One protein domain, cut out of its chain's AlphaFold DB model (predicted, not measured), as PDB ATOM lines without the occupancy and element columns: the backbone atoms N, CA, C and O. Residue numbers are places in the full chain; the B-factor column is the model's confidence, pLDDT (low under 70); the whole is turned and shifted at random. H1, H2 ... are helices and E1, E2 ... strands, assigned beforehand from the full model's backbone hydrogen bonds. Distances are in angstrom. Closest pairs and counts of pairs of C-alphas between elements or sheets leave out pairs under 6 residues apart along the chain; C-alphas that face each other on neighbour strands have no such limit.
ATOM      1  N   LEU A  16     -24.927  44.562  18.209       49.47
ATOM      2  CA  LEU A  16     -23.941  44.251  17.162       49.47
ATOM      3  C   LEU A  16     -22.800  45.277  17.072       49.47
ATOM      4  O   LEU A  16     -21.698  44.921  16.656       49.47
ATOM      5  N   ALA A  17     -23.015  46.516  17.528       43.59
ATOM      6  CA  ALA A  17     -22.033  47.608  17.451       43.59
ATOM      7  C   ALA A  17     -20.751  47.376  18.285       43.59
ATOM      8  O   ALA A  17     -19.779  48.115  18.153       43.59
ATOM      9  N   GLY A  18     -20.723  46.334  19.122       57.88
ATOM     10  CA  GLY A  18     -19.552  45.920  19.893       57.88
ATOM     11  C   GLY A  18     -19.012  44.531  19.545       57.88
ATOM     12  O   GLY A  18     -18.069  44.107  20.208       57.88
ATOM     13  N   ALA A  19     -19.581  43.819  18.566       74.44
ATOM     14  CA  ALA A  19     -19.252  42.418  18.272       74.44
ATOM     15  C   ALA A  19     -18.104  42.239  17.258       74.44
ATOM     16  O   ALA A  19     -17.540  41.145  17.142       74.44
ATOM     17  N   PHE A  20     -17.735  43.304  16.548       77.75
ATOM     18  CA  PHE A  20     -16.763  43.273  15.457       77.75
ATOM     19  C   PHE A  20     -15.534  44.131  15.769       77.75
ATOM     20  O   PHE A  20     -15.603  45.082  16.549       77.75
ATOM     21  N   ILE A  21     -14.394  43.733  15.205       78.81
ATOM     22  CA  ILE A  21     -13.153  44.519  15.194       78.81
ATOM     23  C   ILE A  21     -13.133  45.391  13.935       78.81
ATOM     24  O   ILE A  21     -12.768  46.563  13.995       78.81
ATOM     25  N   THR A  22     -13.562  44.833  12.802       76.75
ATOM     26  CA  THR A  22     -13.832  45.600  11.587       76.75
ATOM     27  C   THR A  22     -15.149  46.356  11.746       76.75
ATOM     28  O   THR A  22     -16.199  45.759  11.980       76.75
ATOM     29  N   ASN A  23     -15.098  47.682  11.621       68.38
ATOM     30  CA  ASN A  23     -16.283  48.532  11.655       68.38
ATOM     31  C   ASN A  23     -16.619  48.987  10.238       68.38
ATOM     32  O   ASN A  23     -15.722  49.385   9.496       68.38
ATOM     33  N   ASP A  24     -17.905  48.934   9.889       63.69
ATOM     34  CA  ASP A  24     -18.415  49.458   8.624       63.69
ATOM     35  C   ASP A  24     -18.070  50.953   8.532       63.69
ATOM     36  O   ASP A  24     -18.556  51.763   9.326       63.69
ATOM     37  N   GLN A  25     -17.161  51.310   7.622       58.78
ATOM     38  CA  GLN A  25     -16.750  52.703   7.420       58.78
ATOM     39  C   GLN A  25     -17.685  53.452   6.464       58.78
ATOM     40  O   GLN A  25     -17.510  54.653   6.240       58.78
ATOM     41  N   CYS A  26     -18.707  52.789   5.920       61.56
ATOM     42  CA  CYS A  26     -19.614  53.406   4.969       61.56
ATOM     43  C   CYS A  26     -20.746  54.141   5.668       61.56
ATOM     44  O   CYS A  26     -21.768  53.576   6.053       61.56
ATOM     45  N   LYS A  27     -20.605  55.466   5.742       51.94
ATOM     46  CA  LYS A  27     -21.759  56.344   5.927       51.94
ATOM     47  C   LYS A  27     -22.586  56.320   4.641       51.94
ATOM     48  O   LYS A  27     -22.133  56.789   3.602       51.94
ATOM     49  N   GLN A  28     -23.786  55.753   4.702       52.31
ATOM     50  CA  GLN A  28     -24.778  55.897   3.637       52.31
ATOM     51  C   GLN A  28     -25.231  57.365   3.613       52.31
ATOM     52  O   GLN A  28     -25.833  57.826   4.581       52.31
ATOM     53  N   SER A  29     -24.906  58.117   2.561       52.19
ATOM     54  CA  SER A  29     -25.496  59.437   2.313       52.19
ATOM     55  C   SER A  29     -26.440  59.357   1.115       52.19
ATOM     56  O   SER A  29     -26.106  58.768   0.092       52.19
ATOM     57  N   ASP A  30     -27.628  59.953   1.231       51.78
ATOM     58  CA  ASP A  30     -28.630  59.989   0.152       51.78
ATOM     59  C   ASP A  30     -28.131  60.737  -1.107       51.78
ATOM     60  O   ASP A  30     -28.579  60.455  -2.218       51.78
ATOM     61  N   GLU A  31     -27.171  61.659  -0.951       51.25
ATOM     62  CA  GLU A  31     -26.559  62.443  -2.042       51.25
ATOM     63  C   GLU A  31     -25.768  61.587  -3.046       51.25
ATOM     64  O   GLU A  31     -25.566  61.990  -4.192       51.25
ATOM     65  N   PHE A  32     -25.341  60.391  -2.634       55.88
ATOM     66  CA  PHE A  32     -24.515  59.486  -3.423       55.88
ATOM     67  C   PHE A  32     -25.202  58.976  -4.710       55.88
ATOM     68  O   PHE A  32     -24.544  58.786  -5.730       55.88
ATOM     69  N   LEU A  33     -26.523  58.759  -4.691       56.62
ATOM     70  CA  LEU A  33     -27.214  57.960  -5.715       56.62
ATOM     71  C   LEU A  33     -27.382  58.651  -7.086       56.62
ATOM     72  O   LEU A  33     -27.716  57.979  -8.057       56.62
ATOM     73  N   TRP A  34     -27.140  59.963  -7.193       55.91
ATOM     74  CA  TRP A  34     -27.506  60.758  -8.379       55.91
ATOM     75  C   TRP A  34     -26.342  61.411  -9.127       55.91
ATOM     76  O   TRP A  34     -26.544  61.937 -10.219       55.91
ATOM     77  N   ASN A  35     -25.128  61.415  -8.572       52.62
ATOM     78  CA  ASN A  35     -24.018  62.169  -9.149       52.62
ATOM     79  C   ASN A  35     -22.825  61.265  -9.488       52.62
ATOM     80  O   ASN A  35     -22.236  60.624  -8.620       52.62
ATOM     81  N   ARG A  36     -22.415  61.297 -10.764       48.00
ATOM     82  CA  ARG A  36     -21.259  60.573 -11.326       48.00
ATOM     83  C   ARG A  36     -19.931  60.885 -10.623       48.00
ATOM     84  O   ARG A  36     -18.980  60.119 -10.747       48.00
ATOM     85  N   SER A  37     -19.852  62.018  -9.922       43.00
ATOM     86  CA  SER A  37     -18.636  62.509  -9.263       43.00
ATOM     87  C   SER A  37     -18.480  62.091  -7.797       43.00
ATOM     88  O   SER A  37     -17.455  62.411  -7.194       43.00
ATOM     89  N   VAL A  38     -19.430  61.347  -7.215       48.97
ATOM     90  CA  VAL A  38     -19.259  60.827  -5.851       48.97
ATOM     91  C   VAL A  38     -18.475  59.520  -5.917       48.97
ATOM     92  O   VAL A  38     -19.005  58.468  -6.275       48.97
ATOM     93  N   SER A  39     -17.184  59.578  -5.588       46.25
ATOM     94  CA  SER A  39     -16.357  58.379  -5.471       46.25
ATOM     95  C   SER A  39     -16.880  57.508  -4.325       46.25
ATOM     96  O   SER A  39     -16.753  57.882  -3.157       46.25
ATOM     97  N   ILE A  40     -17.453  56.348  -4.651       53.12
ATOM     98  CA  ILE A  40     -17.761  55.306  -3.665       53.12
ATOM     99  C   ILE A  40     -16.450  54.954  -2.964       53.12
ATOM    100  O   ILE A  40     -15.496  54.552  -3.635       53.12
ATOM    101  N   SER A  41     -16.381  55.105  -1.636       55.94
ATOM    102  CA  SER A  41     -15.242  54.562  -0.892       55.94
ATOM    103  C   SER A  41     -15.128  53.074  -1.206       55.94
ATOM    104  O   SER A  41     -16.131  52.366  -1.231       55.94
ATOM    105  N   VAL A  42     -13.912  52.595  -1.436       59.16
ATOM    106  CA  VAL A  42     -13.625  51.198  -1.789       59.16
ATOM    107  C   VAL A  42     -14.245  50.224  -0.782       59.16
ATOM    108  O   VAL A  42     -14.777  49.184  -1.165       59.16
ATOM    109  N   ASP A  43     -14.270  50.608   0.495       59.31
ATOM    110  CA  ASP A  43     -14.889  49.839   1.577       59.31
ATOM    111  C   ASP A  43     -16.387  49.607   1.369       59.31
ATOM    112  O   ASP A  43     -16.924  48.583   1.786       59.31
ATOM    113  N   CYS A  44     -17.069  50.493   0.642       64.56
ATOM    114  CA  CYS A  44     -18.495  50.344   0.369       64.56
ATOM    115  C   CYS A  44     -18.780  49.252  -0.655       64.56
ATOM    116  O   CYS A  44     -19.935  48.852  -0.771       64.56
ATOM    117  N   GLY A  45     -17.751  48.734  -1.345       67.69
ATOM    118  CA  GLY A  45     -17.753  47.488  -2.126       67.69
ATOM    119  C   GLY A  45     -18.067  46.231  -1.310       67.69
ATOM    120  O   GLY A  45     -18.558  45.226  -1.840       67.69
ATOM    121  N   CYS A  46     -17.790  46.283  -0.009       76.50
ATOM    122  CA  CYS A  46     -17.812  45.123   0.858       76.50
ATOM    123  C   CYS A  46     -19.168  44.894   1.545       76.50
ATOM    124  O   CYS A  46     -20.022  45.782   1.595       76.50
ATOM    125  N   PRO A  47     -19.441  43.666   2.025       75.88
ATOM    126  CA  PRO A  47     -20.620  43.404   2.848       75.88
ATOM    127  C   PRO A  47     -20.560  44.189   4.176       75.88
ATOM    128  O   PRO A  47     -19.472  44.577   4.599       75.88
ATOM    129  N   PRO A  48     -21.692  44.399   4.874       75.12
ATOM    130  CA  PRO A  48     -21.691  45.071   6.175       75.12
ATOM    131  C   PRO A  48     -20.698  44.431   7.151       75.12
ATOM    132  O   PRO A  48     -20.618  43.205   7.230       75.12
ATOM    133  N   HIS A  49     -19.972  45.262   7.905       81.81
ATOM    134  CA  HIS A  49     -18.896  44.870   8.834       81.81
ATOM    135  C   HIS A  49     -17.604  44.334   8.193       81.81
ATOM    136  O   HIS A  49     -16.688  43.947   8.922       81.81
ATOM    137  N   PHE A  50     -17.491  44.325   6.863       84.56
ATOM    138  CA  PHE A  50     -16.240  44.020   6.170       84.56
ATOM    139  C   PHE A  50     -15.479  45.308   5.827       84.56
ATOM    140  O   PHE A  50     -16.073  46.366   5.642       84.56
ATOM    141  N   VAL A  51     -14.160  45.192   5.699       85.75
ATOM    142  CA  VAL A  51     -13.255  46.243   5.211       85.75
ATOM    143  C   VAL A  51     -12.596  45.756   3.924       85.75
ATOM    144  O   VAL A  51     -12.280  44.567   3.810       85.75
ATOM    145  N   ALA A  52     -12.394  46.647   2.954       84.50
ATOM    146  CA  ALA A  52     -11.730  46.302   1.706       84.50
ATOM    147  C   ALA A  52     -10.208  46.263   1.886       84.50
ATOM    148  O   ALA A  52      -9.587  47.179   2.422       84.50
ATOM    149  N   LEU A  53      -9.587  45.205   1.378       85.00
ATOM    150  CA  LEU A  53      -8.147  45.051   1.256       85.00
ATOM    151  C   LEU A  53      -7.774  44.995  -0.225       85.00
ATOM    152  O   LEU A  53      -8.367  44.252  -1.014       85.00
ATOM    153  N   ARG A  54      -6.761  45.780  -0.599       75.06
ATOM    154  CA  ARG A  54      -6.196  45.813  -1.950       75.06
ATOM    155  C   ARG A  54      -4.774  45.267  -1.928       75.06
ATOM    156  O   ARG A  54      -3.941  45.746  -1.162       75.06
ATOM    157  N   SER A  55      -4.493  44.291  -2.790       68.00
ATOM    158  CA  SER A  55      -3.119  43.885  -3.091       68.00
ATOM    159  C   SER A  55      -2.530  44.860  -4.110       68.00
ATOM    160  O   SER A  55      -3.097  45.064  -5.180       68.00
ATOM    161  N   ASN A  56      -1.378  45.459  -3.801       58.34
ATOM    162  CA  ASN A  56      -0.703  46.428  -4.678       58.34
ATOM    163  C   ASN A  56      -0.258  45.841  -6.033       58.34
ATOM    164  O   ASN A  56       0.174  46.592  -6.906       58.34
ATOM    165  N   ARG A  57      -0.306  44.514  -6.212       56.16
ATOM    166  CA  ARG A  57       0.229  43.825  -7.399       56.16
ATOM    167  C   ARG A  57      -0.833  43.282  -8.353       56.16
ATOM    168  O   ARG A  57      -0.484  42.927  -9.475       56.16
ATOM    169  N   THR A  58      -2.104  43.240  -7.958       50.16
ATOM    170  CA  THR A  58      -3.188  42.731  -8.805       50.16
ATOM    171  C   THR A  58      -4.284  43.780  -8.953       50.16
ATOM    172  O   THR A  58      -4.923  44.203  -7.997       50.16
ATOM    173  N   THR A  59      -4.545  44.194 -10.192       45.09
ATOM    174  CA  THR A  59      -5.618  45.138 -10.548       45.09
ATOM    175  C   THR A  59      -7.028  44.537 -10.434       45.09
ATOM    176  O   THR A  59      -7.993  45.203 -10.796       45.09
ATOM    177  N   ALA A  60      -7.180  43.288  -9.973       46.75
ATOM    178  CA  ALA A  60      -8.348  42.473 -10.319       46.75
ATOM    179  C   ALA A  60      -9.134  41.830  -9.161       46.75
ATOM    180  O   ALA A  60     -10.166  41.216  -9.433       46.75
ATOM    181  N   SER A  61      -8.744  41.956  -7.890       53.91
ATOM    182  CA  SER A  61      -9.591  41.414  -6.815       53.91
ATOM    183  C   SER A  61      -9.477  42.187  -5.514       53.91
ATOM    184  O   SER A  61      -8.589  41.950  -4.701       53.91
ATOM    185  N   GLU A  62     -10.435  43.086  -5.308       72.88
ATOM    186  CA  GLU A  62     -10.748  43.622  -3.988       72.88
ATOM    187  C   GLU A  62     -11.232  42.463  -3.108       72.88
ATOM    188  O   GLU A  62     -12.213  41.778  -3.423       72.88
ATOM    189  N   MET A  63     -10.489  42.202  -2.032       86.19
ATOM    190  CA  MET A  63     -10.858  41.226  -1.016       86.19
ATOM    191  C   MET A  63     -11.490  41.972   0.146       86.19
ATOM    192  O   MET A  63     -10.910  42.905   0.683       86.19
ATOM    193  N   CYS A  64     -12.661  41.537   0.568       86.88
ATOM    194  CA  CYS A  64     -13.329  42.064   1.738       86.88
ATOM    195  C   CYS A  64     -13.047  41.151   2.924       86.88
ATOM    196  O   CYS A  64     -13.188  39.930   2.820       86.88
ATOM    197  N   VAL A  65     -12.713  41.739   4.070       91.06
ATOM    198  CA  VAL A  65     -12.411  40.995   5.294       91.06
ATOM    199  C   VAL A  65     -13.271  41.479   6.445       91.06
ATOM    200  O   VAL A  65     -13.327  42.673   6.719       91.06
ATOM    201  N   MET A  66     -13.901  40.541   7.146       91.38
ATOM    202  CA  MET A  66     -14.560  40.782   8.424       91.38
ATOM    203  C   MET A  66     -13.813  40.040   9.522       91.38
ATOM    204  O   MET A  66     -13.486  38.860   9.380       91.38
ATOM    205  N   LEU A  67     -13.584  40.735  10.632       93.69
ATOM    206  CA  LEU A  67     -12.949  40.184  11.819       93.69
ATOM    207  C   LEU A  67     -13.833  40.447  13.036       93.69
ATOM    208  O   LEU A  67     -14.166  41.595  13.345       93.69
ATOM    209  N   THR A  68     -14.223  39.385  13.738       93.25
ATOM    210  CA  THR A  68     -15.025  39.516  14.961       93.25
ATOM    211  C   THR A  68     -14.160  39.741  16.190       93.25
ATOM    212  O   THR A  68     -12.975  39.413  16.202       93.25
ATOM    213  N   LYS A  69     -14.770  40.202  17.286       92.25
ATOM    214  CA  LYS A  69     -14.174  40.007  18.615       92.25
ATOM    215  C   LYS A  69     -14.158  38.521  18.991       92.25
ATOM    216  O   LYS A  69     -14.771  37.693  18.310       92.25
ATOM    217  N   GLY A  70     -13.448  38.207  20.077       93.25
ATOM    218  CA  GLY A  70     -13.367  36.863  20.640       93.25
ATOM    219  C   GLY A  70     -14.745  36.228  20.816       93.25
ATOM    220  O   GLY A  70     -15.613  36.812  21.466       93.25
ATOM    221  N   ARG A  71     -14.945  35.054  20.214       93.62
ATOM    222  CA  ARG A  71     -16.175  34.269  20.325       93.62
ATOM    223  C   ARG A  71     -15.907  32.779  20.144       93.62
ATOM    224  O   ARG A  71     -14.871  32.380  19.613       93.62
ATOM    225  N   VAL A  72     -16.874  31.966  20.562       94.69
ATOM    226  CA  VAL A  72     -16.889  30.530  20.255       94.69
ATOM    227  C   VAL A  72     -16.973  30.308  18.748       94.69
ATOM    228  O   VAL A  72     -17.593  31.108  18.031       94.69
ATOM    229  N   TRP A  73     -16.363  29.226  18.272       93.06
ATOM    230  CA  TRP A  73     -16.356  28.896  16.853       93.06
ATOM    231  C   TRP A  73     -17.786  28.715  16.328       93.06
ATOM    232  O   TRP A  73     -18.601  28.006  16.920       93.06
ATOM    233  N   SER A  74     -18.097  29.336  15.187       85.38
ATOM    234  CA  SER A  74     -19.390  29.185  14.518       85.38
ATOM    235  C   SER A  74     -19.212  28.995  13.018       85.38
ATOM    236  O   SER A  74     -18.816  29.913  12.301       85.38
ATOM    237  N   GLY A  75     -19.571  27.811  12.519       75.94
ATOM    238  CA  GLY A  75     -19.507  27.508  11.086       75.94
ATOM    239  C   GLY A  75     -20.482  28.325  10.231       75.94
ATOM    240  O   GLY A  75     -20.224  28.537   9.051       75.94
ATOM    241  N   GLY A  76     -21.582  28.812  10.815       77.00
ATOM    242  CA  GLY A  76     -22.613  29.556  10.082       77.00
ATOM    243  C   GLY A  76     -22.280  31.029   9.848       77.00
ATOM    244  O   GLY A  76     -22.815  31.625   8.918       77.00
ATOM    245  N   LEU A  77     -21.390  31.624  10.654       85.00
ATOM    246  CA  LEU A  77     -21.147  33.068  10.623       85.00
ATOM    247  C   LEU A  77     -20.610  33.528   9.262       85.00
ATOM    248  O   LEU A  77     -21.281  34.290   8.569       85.00
ATOM    249  N   CYS A  78     -19.441  33.027   8.861       86.94
ATOM    250  CA  CYS A  78     -18.815  33.433   7.606       86.94
ATOM    251  C   CYS A  78     -19.679  33.059   6.387       86.94
ATOM    252  O   CYS A  78     -19.834  33.860   5.462       86.94
ATOM    253  N   GLY A  79     -20.330  31.889   6.419       80.44
ATOM    254  CA  GLY A  79     -21.280  31.484   5.378       80.44
ATOM    255  C   GLY A  79     -22.440  32.474   5.229       80.44
ATOM    256  O   GLY A  79     -22.716  32.937   4.127       80.44
ATOM    257  N   SER A  80     -23.071  32.879   6.336       76.88
ATOM    258  CA  SER A  80     -24.188  33.839   6.335       76.88
ATOM    259  C   SER A  80     -23.805  35.245   5.853       76.88
ATOM    260  O   SER A  80     -24.644  35.950   5.288       76.88
ATOM    261  N   SER A  81     -22.536  35.639   6.009       76.19
ATOM    262  CA  SER A  81     -21.998  36.883   5.446       76.19
ATOM    263  C   SER A  81     -21.632  36.789   3.959       76.19
ATOM    264  O   SER A  81     -21.238  37.785   3.357       76.19
ATOM    265  N   GLY A  82     -21.777  35.609   3.352       77.50
ATOM    266  CA  GLY A  82     -21.481  35.362   1.945       77.50
ATOM    267  C   GLY A  82     -20.032  34.967   1.657       77.50
ATOM    268  O   GLY A  82     -19.665  34.884   0.483       77.50
ATOM    269  N   SER A  83     -19.215  34.702   2.683       84.62
ATOM    270  CA  SER A  83     -17.840  34.218   2.516       84.62
ATOM    271  C   SER A  83     -17.807  32.870   1.800       84.62
ATOM    272  O   SER A  83     -18.623  31.990   2.068       84.62
ATOM    273  N   GLY A  84     -16.844  32.713   0.892       79.56
ATOM    274  CA  GLY A  84     -16.622  31.474   0.138       79.56
ATOM    275  C   GLY A  84     -15.186  30.951   0.205       79.56
ATOM    276  O   GLY A  84     -14.932  29.824  -0.221       79.56
ATOM    277  N   GLU A  85     -14.266  31.744   0.755       87.00
ATOM    278  CA  GLU A  85     -12.844  31.425   0.876       87.00
ATOM    279  C   GLU A  85     -12.402  31.531   2.343       87.00
ATOM    280  O   GLU A  85     -12.915  32.364   3.096       87.00
ATOM    281  N   ASP A  86     -11.462  30.680   2.739       89.69
ATOM    282  CA  ASP A  86     -10.762  30.704   4.023       89.69
ATOM    283  C   ASP A  86      -9.303  31.173   3.845       89.69
ATOM    284  O   ASP A  86      -8.760  31.217   2.743       89.69
ATOM    285  N   TYR A  87      -8.635  31.498   4.958       91.38
ATOM    286  CA  TYR A  87      -7.263  32.032   4.977       91.38
ATOM    287  C   TYR A  87      -6.244  31.194   4.185       91.38
ATOM    288  O   TYR A  87      -5.375  31.750   3.517       91.38
ATOM    289  N   TYR A  88      -6.331  29.863   4.263       88.62
ATOM    290  CA  TYR A  88      -5.378  28.955   3.614       88.62
ATOM    291  C   TYR A  88      -5.536  28.906   2.084       88.62
ATOM    292  O   TYR A  88      -4.635  28.434   1.399       88.62
ATOM    293  N   GLU A  89      -6.650  29.408   1.544       88.62
ATOM    294  CA  GLU A  89      -6.920  29.469   0.099       88.62
ATOM    295  C   GLU A  89      -6.403  30.767  -0.538       88.62
ATOM    296  O   GLU A  89      -6.429  30.916  -1.760       88.62
ATOM    297  N   LEU A  90      -5.941  31.717   0.280       87.69
ATOM    298  CA  LEU A  90      -5.428  32.994  -0.188       87.69
ATOM    299  C   LEU A  90      -4.039  32.862  -0.809       87.69
ATOM    300  O   LEU A  90      -3.149  32.182  -0.283       87.69
ATOM    301  N   ALA A  91      -3.827  33.611  -1.889       86.50
ATOM    302  CA  ALA A  91      -2.506  33.759  -2.476       86.50
ATOM    303  C   ALA A  91      -1.532  34.398  -1.468       86.50
ATOM    304  O   ALA A  91      -1.929  35.062  -0.508       86.50
ATOM    305  N   VAL A  92      -0.230  34.186  -1.664       84.62
ATOM    306  CA  VAL A  92       0.806  34.673  -0.735       84.62
ATOM    307  C   VAL A  92       0.738  36.194  -0.557       84.62
ATOM    308  O   VAL A  92       0.841  36.682   0.565       84.62
ATOM    309  N   ASP A  93       0.520  36.950  -1.632       84.94
ATOM    310  CA  ASP A  93       0.399  38.411  -1.594       84.94
ATOM    311  C   ASP A  93      -0.870  38.878  -0.864       84.94
ATOM    312  O   ASP A  93      -0.813  39.810  -0.062       84.94
ATOM    313  N   GLU A  94      -1.994  38.189  -1.066       87.94
ATOM    314  CA  GLU A  94      -3.238  38.445  -0.332       87.94
ATOM    315  C   GLU A  94      -3.063  38.170   1.173       87.94
ATOM    316  O   GLU A  94      -3.505  38.969   2.005       87.94
ATOM    317  N   ARG A  95      -2.360  37.083   1.537       88.81
ATOM    318  CA  ARG A  95      -2.023  36.763   2.935       88.81
ATOM    319  C   ARG A  95      -1.133  37.827   3.569       88.81
ATOM    320  O   ARG A  95      -1.328  38.134   4.740       88.81
ATOM    321  N   ILE A  96      -0.190  38.417   2.831       87.44
ATOM    322  CA  ILE A  96       0.671  39.495   3.351       87.44
ATOM    323  C   ILE A  96      -0.176  40.696   3.783       87.44
ATOM    324  O   ILE A  96      -0.072  41.127   4.933       87.44
ATOM    325  N   VAL A  97      -1.054  41.188   2.904       89.19
ATOM    326  CA  VAL A  97      -1.912  42.350   3.198       89.19
ATOM    327  C   VAL A  97      -2.878  42.050   4.347       89.19
ATOM    328  O   VAL A  97      -3.076  42.876   5.240       89.19
ATOM    329  N   LEU A  98      -3.448  40.845   4.377       91.56
ATOM    330  CA  LEU A  98      -4.299  40.410   5.480       91.56
ATOM    331  C   LEU A  98      -3.534  40.330   6.811       91.56
ATOM    332  O   LEU A  98      -4.028  40.798   7.835       91.56
ATOM    333  N   ASN A  99      -2.318  39.789   6.812       91.38
ATOM    334  CA  ASN A  99      -1.499  39.685   8.017       91.38
ATOM    335  C   ASN A  99      -1.103  41.062   8.564       91.38
ATOM    336  O   ASN A  99      -1.011  41.232   9.779       91.38
ATOM    337  N   GLU A 100      -0.911  42.067   7.708       89.50
ATOM    338  CA  GLU A 100      -0.733  43.453   8.154       89.50
ATOM    339  C   GLU A 100      -1.971  43.997   8.876       89.50
ATOM    340  O   GLU A 100      -1.829  44.619   9.933       89.50
ATOM    341  N   LEU A 101      -3.178  43.743   8.352       90.94
ATOM    342  CA  LEU A 101      -4.430  44.113   9.023       90.94
ATOM    343  C   LEU A 101      -4.544  43.423  10.391       90.94
ATOM    344  O   LEU A 101      -4.814  44.085  11.393       90.94
ATOM    345  N   LEU A 102      -4.301  42.110  10.442       92.88
ATOM    346  CA  LEU A 102      -4.389  41.315  11.668       92.88
ATOM    347  C   LEU A 102      -3.398  41.804  12.738       92.88
ATOM    348  O   LEU A 102      -3.787  42.004  13.888       92.88
ATOM    349  N   ARG A 103      -2.151  42.109  12.357       91.50
ATOM    350  CA  ARG A 103      -1.144  42.681  13.269       91.50
ATOM    351  C   ARG A 103      -1.535  44.065  13.779       91.50
ATOM    352  O   ARG A 103      -1.404  44.318  14.973       91.50
ATOM    353  N   LYS A 104      -2.055  44.947  12.915       91.12
ATOM    354  CA  LYS A 104      -2.572  46.269  13.326       91.12
ATOM    355  C   LYS A 104      -3.731  46.149  14.317       91.12
ATOM    356  O   LYS A 104      -3.855  46.978  15.211       91.12
ATOM    357  N   ALA A 105      -4.548  45.106  14.179       90.94
ATOM    358  CA  ALA A 105      -5.634  44.780  15.096       90.94
ATOM    359  C   ALA A 105      -5.183  44.016  16.360       90.94
ATOM    360  O   ALA A 105      -6.028  43.671  17.185       90.94
ATOM    361  N   ASN A 106      -3.881  43.744  16.523       93.44
ATOM    362  CA  ASN A 106      -3.319  42.910  17.589       93.44
ATOM    363  C   ASN A 106      -3.958  41.505  17.669       93.44
ATOM    364  O   ASN A 106      -4.193  40.968  18.751       93.44
ATOM    365  N   VAL A 107      -4.267  40.916  16.511       93.88
ATOM    366  CA  VAL A 107      -4.820  39.563  16.385       93.88
ATOM    367  C   VAL A 107      -3.779  38.656  15.753       93.88
ATOM    368  O   VAL A 107      -3.380  38.849  14.609       93.88
ATOM    369  N   THR A 108      -3.354  37.642  16.500       92.81
ATOM    370  CA  THR A 108      -2.391  36.641  16.021       92.81
ATOM    371  C   THR A 108      -2.959  35.232  15.972       92.81
ATOM    372  O   THR A 108      -2.414  34.390  15.266       92.81
ATOM    373  N   GLU A 109      -4.038  34.977  16.710       94.88
ATOM    374  CA  GLU A 109      -4.752  33.703  16.736       94.88
ATOM    375  C   GLU A 109      -6.219  33.941  16.374       94.88
ATOM    376  O   GLU A 109      -6.855  34.846  16.924       94.88
ATOM    377  N   PHE A 110      -6.756  33.162  15.436       95.62
ATOM    378  CA  PHE A 110      -8.131  33.333  14.968       95.62
ATOM    379  C   PHE A 110      -8.722  32.050  14.385       95.62
ATOM    380  O   PHE A 110      -8.024  31.190  13.842       95.62
ATOM    381  N   TRP A 111     -10.044  31.940  14.486       96.38
ATOM    382  CA  TRP A 111     -10.823  30.870  13.891       96.38
ATOM    383  C   TRP A 111     -10.931  31.023  12.378       96.38
ATOM    384  O   TRP A 111     -11.227  32.111  11.873       96.38
ATOM    385  N   ILE A 112     -10.795  29.894  11.684       93.62
ATOM    386  CA  ILE A 112     -11.177  29.726  10.279       93.62
ATOM    387  C   ILE A 112     -12.254  28.646  10.151       93.62
ATOM    388  O   ILE A 112     -12.559  27.914  11.099       93.62
ATOM    389  N   SER A 113     -12.864  28.529   8.977       91.75
ATOM    390  CA  SER A 113     -14.067  27.717   8.784       91.75
ATOM    391  C   SER A 113     -13.758  26.245   8.493       91.75
ATOM    392  O   SER A 113     -14.407  25.604   7.662       91.75
ATOM    393  N   VAL A 114     -12.785  25.681   9.209       92.00
ATOM    394  CA  VAL A 114     -12.389  24.273   9.117       92.00
ATOM    395  C   VAL A 114     -12.672  23.577  10.437       92.00
ATOM    396  O   VAL A 114     -12.318  24.067  11.510       92.00
ATOM    397  N   ARG A 115     -13.314  22.410  10.355       92.12
ATOM    398  CA  ARG A 115     -13.637  21.592  11.525       92.12
ATOM    399  C   ARG A 115     -13.590  20.100  11.205       92.12
ATOM    400  O   ARG A 115     -13.938  19.687  10.094       92.12
ATOM    401  N   ARG A 116     -13.199  19.305  12.196       89.56
ATOM    402  CA  ARG A 116     -13.274  17.840  12.209       89.56
ATOM    403  C   ARG A 116     -14.604  17.381  12.806       89.56
ATOM    404  O   ARG A 116     -15.191  18.069  13.634       89.56
ATOM    405  N   ASP A 117     -15.067  16.203  12.407       82.94
ATOM    406  CA  ASP A 117     -16.267  15.592  13.005       82.94
ATOM    407  C   ASP A 117     -15.959  14.846  14.328       82.94
ATOM    408  O   ASP A 117     -16.869  14.314  14.956       82.94
ATOM    409  N   GLY A 118     -14.687  14.817  14.739       82.75
ATOM    410  CA  GLY A 118     -14.190  14.354  16.037       82.75
ATOM    411  C   GLY A 118     -12.710  14.725  16.201       82.75
ATOM    412  O   GLY A 118     -12.069  15.087  15.212       82.75
ATOM    413  N   ALA A 119     -12.161  14.613  17.414       81.88
ATOM    414  CA  ALA A 119     -10.813  15.080  17.790       81.88
ATOM    415  C   ALA A 119      -9.697  14.739  16.778       81.88
ATOM    416  O   ALA A 119      -8.853  15.574  16.455       81.88
ATOM    417  N   TYR A 120      -9.732  13.533  16.210       79.31
ATOM    418  CA  TYR A 120      -8.724  13.032  15.267       79.31
ATOM    419  C   TYR A 120      -9.297  12.711  13.880       79.31
ATOM    420  O   TYR A 120      -8.695  11.979  13.096       79.31
ATOM    421  N   GLY A 121     -10.486  13.234  13.569       81.81
ATOM    422  CA  GLY A 121     -11.082  13.094  12.246       81.81
ATOM    423  C   GLY A 121     -10.344  13.919  11.183       81.81
ATOM    424  O   GLY A 121      -9.658  14.889  11.510       81.81
ATOM    425  N   PRO A 122     -10.507  13.596   9.892       84.12
ATOM    426  CA  PRO A 122      -9.943  14.408   8.823       84.12
ATOM    427  C   PRO A 122     -10.574  15.813   8.821       84.12
ATOM    428  O   PRO A 122     -11.796  15.947   8.976       84.12
ATOM    429  N   PRO A 123      -9.771  16.875   8.649       88.25
ATOM    430  CA  PRO A 123     -10.281  18.235   8.658       88.25
ATOM    431  C   PRO A 123     -11.065  18.539   7.387       88.25
ATOM    432  O   PRO A 123     -10.701  18.094   6.299       88.25
ATOM    433  N   ARG A 124     -12.152  19.307   7.516       89.38
ATOM    434  CA  ARG A 124     -13.004  19.673   6.379       89.38
ATOM    435  C   ARG A 124     -13.318  21.151   6.363       89.38
ATOM    436  O   ARG A 124     -13.664  21.718   7.403       89.38
ATOM    437  N   LYS A 125     -13.347  21.718   5.160       89.50
ATOM    438  CA  LYS A 125     -13.950  23.027   4.901       89.50
ATOM    439  C   LYS A 125     -15.446  22.981   5.216       89.50
ATOM    440  O   LYS A 125     -16.168  22.111   4.718       89.50
ATOM    441  N   LYS A 126     -15.914  23.916   6.042       88.38
ATOM    442  CA  LYS A 126     -17.329  24.077   6.413       88.38
ATOM    443  C   LYS A 126     -18.006  25.230   5.665       88.38
ATOM    444  O   LYS A 126     -19.230  25.255   5.639       88.38
ATOM    445  N   LEU A 127     -17.255  26.122   5.007       86.75
ATOM    446  CA  LEU A 127     -17.842  27.146   4.133       86.75
ATOM    447  C   LEU A 127     -18.545  26.528   2.914       86.75
ATOM    448  O   LEU A 127     -17.968  25.636   2.282       86.75
ATOM    449  N   PRO A 128     -19.738  27.026   2.535       81.31
ATOM    450  CA  PRO A 128     -20.384  26.678   1.274       81.31
ATOM    451  C   PRO A 128     -19.542  27.100   0.056       81.31
ATOM    452  O   PRO A 128     -19.106  28.247  -0.047       81.31
ATOM    453  N   GLY A 129     -19.347  26.185  -0.894       78.31
ATOM    454  CA  GLY A 129     -18.600  26.435  -2.130       78.31
ATOM    455  C   GLY A 129     -18.176  25.145  -2.835       78.31
ATOM    456  O   GLY A 129     -18.544  24.047  -2.414       78.31
ATOM    457  N   VAL A 130     -17.373  25.269  -3.897       73.56
ATOM    458  CA  VAL A 130     -16.932  24.143  -4.752       73.56
ATOM    459  C   VAL A 130     -16.212  23.041  -3.960       73.56
ATOM    460  O   VAL A 130     -16.467  21.854  -4.179       73.56
ATOM    461  N   ASP A 131     -15.359  23.430  -3.013       76.75
ATOM    462  CA  ASP A 131     -14.554  22.515  -2.190       76.75
ATOM    463  C   ASP A 131     -15.168  22.224  -0.817       76.75
ATOM    464  O   ASP A 131     -14.515  21.685   0.080       76.75
ATOM    465  N   TRP A 132     -16.446  22.548  -0.632       83.12
ATOM    466  CA  TRP A 132     -17.134  22.273   0.618       83.12
ATOM    467  C   TRP A 132     -17.123  20.775   0.971       83.12
ATOM    468  O   TRP A 132     -17.366  19.897   0.135       83.12
ATOM    469  N   GLY A 133     -16.830  20.493   2.246       78.12
ATOM    470  CA  GLY A 133     -16.818  19.149   2.810       78.12
ATOM    471  C   GLY A 133     -15.656  18.277   2.338       78.12
ATOM    472  O   GLY A 133     -15.527  17.142   2.795       78.12
ATOM    473  N   ARG A 134     -14.795  18.782   1.448       77.56
ATOM    474  CA  ARG A 134     -13.617  18.058   0.980       77.56
ATOM    475  C   ARG A 134     -12.652  17.858   2.163       77.56
ATOM    476  O   ARG A 134     -12.412  18.823   2.895       77.56
ATOM    477  N   PRO A 135     -12.145  16.630   2.393       80.62
ATOM    478  CA  PRO A 135     -11.038  16.424   3.318       80.62
ATOM    479  C   PRO A 135      -9.862  17.294   2.871       80.62
ATOM    480  O   PRO A 135      -9.538  17.298   1.684       80.62
ATOM    481  N   LEU A 136      -9.279  18.046   3.798       84.56
ATOM    482  CA  LEU A 136      -8.153  18.933   3.525       84.56
ATOM    483  C   LEU A 136      -6.855  18.253   3.948       84.56
ATOM    484  O   LEU A 136      -6.777  17.746   5.070       84.56
ATOM    485  N   ASN A 137      -5.829  18.300   3.100       79.81
ATOM    486  CA  ASN A 137      -4.465  18.059   3.544       79.81
ATOM    487  C   ASN A 137      -3.729  19.395   3.657       79.81
ATOM    488  O   ASN A 137      -3.130  19.876   2.705       79.81
ATOM    489  N   LEU A 138      -3.806  20.025   4.831       77.25
ATOM    490  CA  LEU A 138      -3.286  21.381   5.031       77.25
ATOM    491  C   LEU A 138      -1.778  21.517   4.838       77.25
ATOM    492  O   LEU A 138      -1.357  22.624   4.558       77.25
ATOM    493  N   ALA A 139      -1.007  20.441   5.004       72.44
ATOM    494  CA  ALA A 139       0.446  20.477   4.859       72.44
ATOM    495  C   ALA A 139       0.904  20.175   3.422       72.44
ATOM    496  O   ALA A 139       1.901  20.726   2.974       72.44
ATOM    497  N   GLU A 140       0.200  19.288   2.709       74.31
ATOM    498  CA  GLU A 140       0.549  18.927   1.325       74.31
ATOM    499  C   GLU A 140      -0.072  19.879   0.302       74.31
ATOM    500  O   GLU A 140       0.584  20.266  -0.663       74.31
ATOM    501  N   ASP A 141      -1.342  20.243   0.498       78.25
ATOM    502  CA  ASP A 141      -2.097  21.046  -0.466       78.25
ATOM    503  C   ASP A 141      -1.888  22.554  -0.245       78.25
ATOM    504  O   ASP A 141      -2.189  23.359  -1.128       78.25
ATOM    505  N   TYR A 142      -1.404  22.947   0.940       77.00
ATOM    506  CA  TYR A 142      -1.293  24.340   1.359       77.00
ATOM    507  C   TYR A 142       0.003  24.568   2.156       77.00
ATOM    508  O   TYR A 142       0.465  23.700   2.885       77.00
ATOM    509  N   ASP A 143       0.599  25.760   2.057       79.12
ATOM    510  CA  ASP A 143       1.788  26.123   2.847       79.12
ATOM    511  C   ASP A 143       1.395  26.470   4.301       79.12
ATOM    512  O   ASP A 143       1.535  27.621   4.739       79.12
ATOM    513  N   VAL A 144       0.799  25.513   5.021       82.50
ATOM    514  CA  VAL A 144       0.335  25.663   6.407       82.50
ATOM    515  C   VAL A 144       0.824  24.489   7.253       82.50
ATOM    516  O   VAL A 144       0.381  23.353   7.093       82.50
ATOM    517  N   GLU A 145       1.704  24.772   8.214       84.12
ATOM    518  CA  GLU A 145       2.171  23.757   9.163       84.12
ATOM    519  C   GLU A 145       1.038  23.408  10.129       84.12
ATOM    520  O   GLU A 145       0.530  24.279  10.841       84.12
ATOM    521  N   LEU A 146       0.644  22.136  10.176       83.75
ATOM    522  CA  LEU A 146      -0.417  21.675  11.058       83.75
ATOM    523  C   LEU A 146       0.150  20.950  12.279       83.75
ATOM    524  O   LEU A 146       0.683  19.850  12.170       83.75
ATOM    525  N   GLN A 147      -0.067  21.520  13.461       83.38
ATOM    526  CA  GLN A 147       0.153  20.833  14.725       83.38
ATOM    527  C   GLN A 147      -1.079  19.999  15.086       83.38
ATOM    528  O   GLN A 147      -2.197  20.515  15.183       83.38
ATOM    529  N   GLN A 148      -0.870  18.701  15.296       76.56
ATOM    530  CA  GLN A 148      -1.929  17.786  15.707       76.56
ATOM    531  C   GLN A 148      -2.241  17.974  17.194       76.56
ATOM    532  O   GLN A 148      -1.357  17.941  18.040       76.56
ATOM    533  N   THR A 149      -3.511  18.188  17.509       82.19
ATOM    534  CA  THR A 149      -4.026  18.402  18.867       82.19
ATOM    535  C   THR A 149      -5.452  17.839  18.946       82.19
ATOM    536  O   THR A 149      -6.120  17.750  17.911       82.19
ATOM    537  N   PRO A 150      -5.959  17.460  20.136       79.19
ATOM    538  CA  PRO A 150      -7.251  16.772  20.300       79.19
ATOM    539  C   PRO A 150      -8.500  17.651  20.069       79.19
ATOM    540  O   PRO A 150      -9.611  17.250  20.408       79.19
ATOM    541  N   GLY A 151      -8.349  18.856  19.515       89.00
ATOM    542  CA  GLY A 151      -9.466  19.752  19.225       89.00
ATOM    543  C   GLY A 151     -10.229  19.389  17.947       89.00
ATOM    544  O   GLY A 151      -9.799  18.571  17.134       89.00
ATOM    545  N   GLU A 152     -11.354  20.063  17.724       92.88
ATOM    546  CA  GLU A 152     -12.172  19.867  16.519       92.88
ATOM    547  C   GLU A 152     -12.138  21.068  15.577       92.88
ATOM    548  O   GLU A 152     -12.273  20.896  14.365       92.88
ATOM    549  N   CYS A 153     -11.961  22.276  16.112       94.50
ATOM    550  CA  CYS A 153     -12.006  23.519  15.353       94.50
ATOM    551  C   CYS A 153     -10.598  24.012  15.037       94.50
ATOM    552  O   CYS A 153      -9.722  23.995  15.899       94.50
ATOM    553  N   LEU A 154     -10.369  24.433  13.792       94.25
ATOM    554  CA  LEU A 154      -9.044  24.851  13.351       94.25
ATOM    555  C   LEU A 154      -8.774  26.313  13.714       94.25
ATOM    556  O   LEU A 154      -9.479  27.222  13.266       94.25
ATOM    557  N   LEU A 155      -7.721  26.513  14.499       95.06
ATOM    558  CA  LEU A 155      -7.180  27.806  14.885       95.06
ATOM    559  C   LEU A 155      -5.920  28.088  14.063       95.06
ATOM    560  O   LEU A 155      -5.004  27.263  14.025       95.06
ATOM    561  N   MET A 156      -5.864  29.258  13.437       94.38
ATOM    562  CA  MET A 156      -4.650  29.766  12.799       94.38
ATOM    563  C   MET A 156      -3.805  30.534  13.812       94.38
ATOM    564  O   MET A 156      -4.357  31.253  14.641       94.38
ATOM    565  N   ASP A 157      -2.483  30.420  13.706       92.06
ATOM    566  CA  ASP A 157      -1.491  31.194  14.451       92.06
ATOM    567  C   ASP A 157      -0.491  31.827  13.471       92.06
ATOM    568  O   ASP A 157       0.204  31.136  12.721       92.06
ATOM    569  N   ILE A 158      -0.440  33.160  13.476       89.12
ATOM    570  CA  ILE A 158       0.415  33.966  12.593       89.12
ATOM    571  C   ILE A 158       1.532  34.707  13.349       89.12
ATOM    572  O   ILE A 158       2.097  35.670  12.824       89.12
ATOM    573  N   ARG A 159       1.847  34.314  14.596       81.06
ATOM    574  CA  ARG A 159       2.947  34.922  15.378       81.06
ATOM    575  C   ARG A 159       4.317  34.713  14.740       81.06
ATOM    576  O   ARG A 159       5.216  35.525  14.940       81.06
ATOM    577  N   LEU A 160       4.481  33.618  14.009       65.88
ATOM    578  CA  LEU A 160       5.723  33.258  13.338       65.88
ATOM    579  C   LEU A 160       5.710  33.780  11.896       65.88
ATOM    580  O   LEU A 160       4.660  34.075  11.329       65.88
ATOM    581  N   ASN A 161       6.885  33.879  11.272       65.56
ATOM    582  CA  ASN A 161       7.005  34.292   9.865       65.56
ATOM    583  C   ASN A 161       6.369  33.289   8.874       65.56
ATOM    584  O   ASN A 161       6.350  33.553   7.675       65.56
ATOM    585  N   TYR A 162       5.847  32.161   9.362       70.06
ATOM    586  CA  TYR A 162       5.128  31.143   8.604       70.06
ATOM    587  C   TYR A 162       3.743  30.889   9.222       70.06
ATOM    588  O   TYR A 162       3.526  31.123  10.409       70.06
ATOM    589  N   SER A 163       2.790  30.433   8.401       79.38
ATOM    590  CA  SER A 163       1.419  30.158   8.850       79.38
ATOM    591  C   SER A 163       1.364  28.800   9.543       79.38
ATOM    592  O   SER A 163       1.553  27.774   8.891       79.38
ATOM    593  N   LYS A 164       1.084  28.792  10.849       89.25
ATOM    594  CA  LYS A 164       0.861  27.569  11.621       89.25
ATOM    595  C   LYS A 164      -0.620  27.423  11.949       89.25
ATOM    596  O   LYS A 164      -1.324  28.414  12.129       89.25
ATOM    597  N   ALA A 165      -1.101  26.194  12.035       91.19
ATOM    598  CA  ALA A 165      -2.455  25.884  12.452       91.19
ATOM    599  C   ALA A 165      -2.452  24.779  13.509       91.19
ATOM    600  O   ALA A 165      -1.584  23.907  13.515       91.19
ATOM    601  N   ARG A 166      -3.438  24.803  14.405       92.31
ATOM    602  CA  ARG A 166      -3.684  23.732  15.378       92.31
ATOM    603  C   ARG A 166      -5.175  23.546  15.596       92.31
ATOM    604  O   ARG A 166      -5.952  24.481  15.414       92.31
ATOM    605  N   PHE A 167      -5.580  22.361  16.025       92.75
ATOM    606  CA  PHE A 167      -6.960  22.131  16.436       92.75
ATOM    607  C   PHE A 167      -7.162  22.518  17.903       92.75
ATOM    608  O   PHE A 167      -6.331  22.229  18.761       92.75
ATOM    609  N   ASP A 168      -8.263  23.175  18.223       94.12
ATOM    610  CA  ASP A 168      -8.573  23.551  19.601       94.12
ATOM    611  C   ASP A 168     -10.057  23.293  19.905       94.12
ATOM    612  O   ASP A 168     -10.848  22.924  19.023       94.12
ATOM    613  N   ASP A 169     -10.425  23.418  21.176       93.75
ATOM    614  CA  ASP A 169     -11.806  23.310  21.630       93.75
ATOM    615  C   ASP A 169     -12.637  24.448  21.022       93.75
ATOM    616  O   ASP A 169     -12.369  25.634  21.233       93.75
ATOM    617  N   CYS A 170     -13.680  24.075  20.279       94.25
ATOM    618  CA  CYS A 170     -14.603  24.994  19.619       94.25
ATOM    619  C   CYS A 170     -15.301  25.967  20.588       94.25
ATOM    620  O   CYS A 170     -15.786  27.014  20.156       94.25
ATOM    621  N   ASN A 171     -15.358  25.634  21.884       95.25
ATOM    622  CA  ASN A 171     -15.953  26.471  22.927       95.25
ATOM    623  C   ASN A 171     -15.012  27.572  23.436       95.25
ATOM    624  O   ASN A 171     -15.433  28.423  24.222       95.25
ATOM    625  N   ARG A 172     -13.745  27.590  23.006       95.81
ATOM    626  CA  ARG A 172     -12.833  28.688  23.330       95.81
ATOM    627  C   ARG A 172     -13.154  29.935  22.520       95.81
ATOM    628  O   ARG A 172     -13.642  29.885  21.392       95.81
ATOM    629  N   SER A 173     -12.858  31.076  23.125       96.25
ATOM    630  CA  SER A 173     -13.165  32.381  22.560       96.25
ATOM    631  C   SER A 173     -11.967  32.948  21.800       96.25
ATOM    632  O   SER A 173     -11.012  33.403  22.423       96.25
ATOM    633  N   TYR A 174     -12.057  32.987  20.469       96.06
ATOM    634  CA  TYR A 174     -11.078  33.633  19.586       96.06
ATOM    635  C   TYR A 174     -11.781  34.497  18.529       96.06
ATOM    636  O   TYR A 174     -12.958  34.271  18.232       96.06
ATOM    637  N   PRO A 175     -11.116  35.530  17.982       95.88
ATOM    638  CA  PRO A 175     -11.601  36.239  16.802       95.88
ATOM    639  C   PRO A 175     -11.895  35.261  15.662       95.88
ATOM    640  O   PRO A 175     -11.158  34.297  15.478       95.88
ATOM    641  N   GLN A 176     -12.943  35.505  14.881       94.81
ATOM    642  CA  GLN A 176     -13.243  34.731  13.679       94.81
ATOM    643  C   GLN A 176     -13.004  35.590  12.442       94.81
ATOM    644  O   GLN A 176     -13.484  36.724  12.365       94.81
ATOM    645  N   LEU A 177     -12.258  35.034  11.490       94.94
ATOM    646  CA  LEU A 177     -11.927  35.674  10.225       94.94
ATOM    647  C   LEU A 177     -12.876  35.179   9.132       94.94
ATOM    648  O   LEU A 177     -12.969  33.978   8.886       94.94
ATOM    649  N   CYS A 178     -13.527  36.107   8.437       92.50
ATOM    650  CA  CYS A 178     -14.369  35.812   7.286       92.50
ATOM    651  C   CYS A 178     -13.877  36.593   6.066       92.50
ATOM    652  O   CYS A 178     -13.678  37.808   6.135       92.50
ATOM    653  N   ILE A 179     -13.701  35.899   4.942       90.69
ATOM    654  CA  ILE A 179     -13.167  36.481   3.710       90.69
ATOM    655  C   ILE A 179     -14.222  36.417   2.611       90.69
ATOM    656  O   ILE A 179     -14.851  35.384   2.373       90.69
ATOM    657  N   TYR A 180     -14.433  37.538   1.933       85.62
ATOM    658  CA  TYR A 180     -15.336  37.652   0.800       85.62
ATOM    659  C   TYR A 180     -14.581  38.190  -0.416       85.62
ATOM    660  O   TYR A 180     -13.961  39.247  -0.347       85.62
ATOM    661  N   LYS A 181     -14.662  37.488  -1.551       81.38
ATOM    662  CA  LYS A 181     -14.159  37.976  -2.840       81.38
ATOM    663  C   LYS A 181     -15.324  38.207  -3.791       81.38
ATOM    664  O   LYS A 181     -16.162  37.327  -3.991       81.38
ATOM    665  N   ALA A 182     -15.353  39.383  -4.411       61.69
ATOM    666  CA  ALA A 182     -16.486  39.908  -5.175       61.69
ATOM    667  C   ALA A 182     -16.781  39.209  -6.520       61.69
ATOM    668  O   ALA A 182     -17.477  39.779  -7.361       61.69
TER     669      ALA A 182
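AT A GLANCE: This is residues 16 to 182 of the 520 residues of an uncharacterized protein of Culex quinquefasciatus (UniProt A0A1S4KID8). With little regular structure, two small sheets meet at E7 and E3 among loops; H4 and H2 cover opposite faces of E1-E2-E7. Four helices and seven strands, H1-H2-E1-E2-H3-H4-E3-E4-E5-E6-E7, hold 61 of 167 printed residues, class mixed; sheet E1-E2-E7 is antiparallel, E3-E5-E6-E4 mixed. The whole is compact, radius of gyration of the C-alphas 16.7 A, spanning 57 by 34 by 31 A.

IN THESE COORDINATES: H1 is residues 30-34, its first C-alpha at (-28.630, 59.989, 0.152); H2 42-45; E1 51-53; E2 63-67; H3 75-80; H4 92-104, 18.5 A long; E3 109-115, 15.9 A; E4 145-147; E5 153-157; E6 164-168; E7 177-181, its last C-alpha at (-14.159, 37.976, -2.840).

HOW THE PARTS SIT: H4 has a height over the sheet E1-E2-E7 of 10.2 A. The closest C-alphas of E3 and E7, Ile 112 and Leu 177, are 6.0 A apart. N 64 and O 180 of E2 and E7 are within hydrogen-bond range, 2.8 A. In H4 every O i to N i+4 pair is within range.

THE WHOLE: The printed part has no cut; links H3-H4 and E3-E4 are long; residues 33-39 stand free; pLDDT is under 70 at 36 residues, among them 23-45.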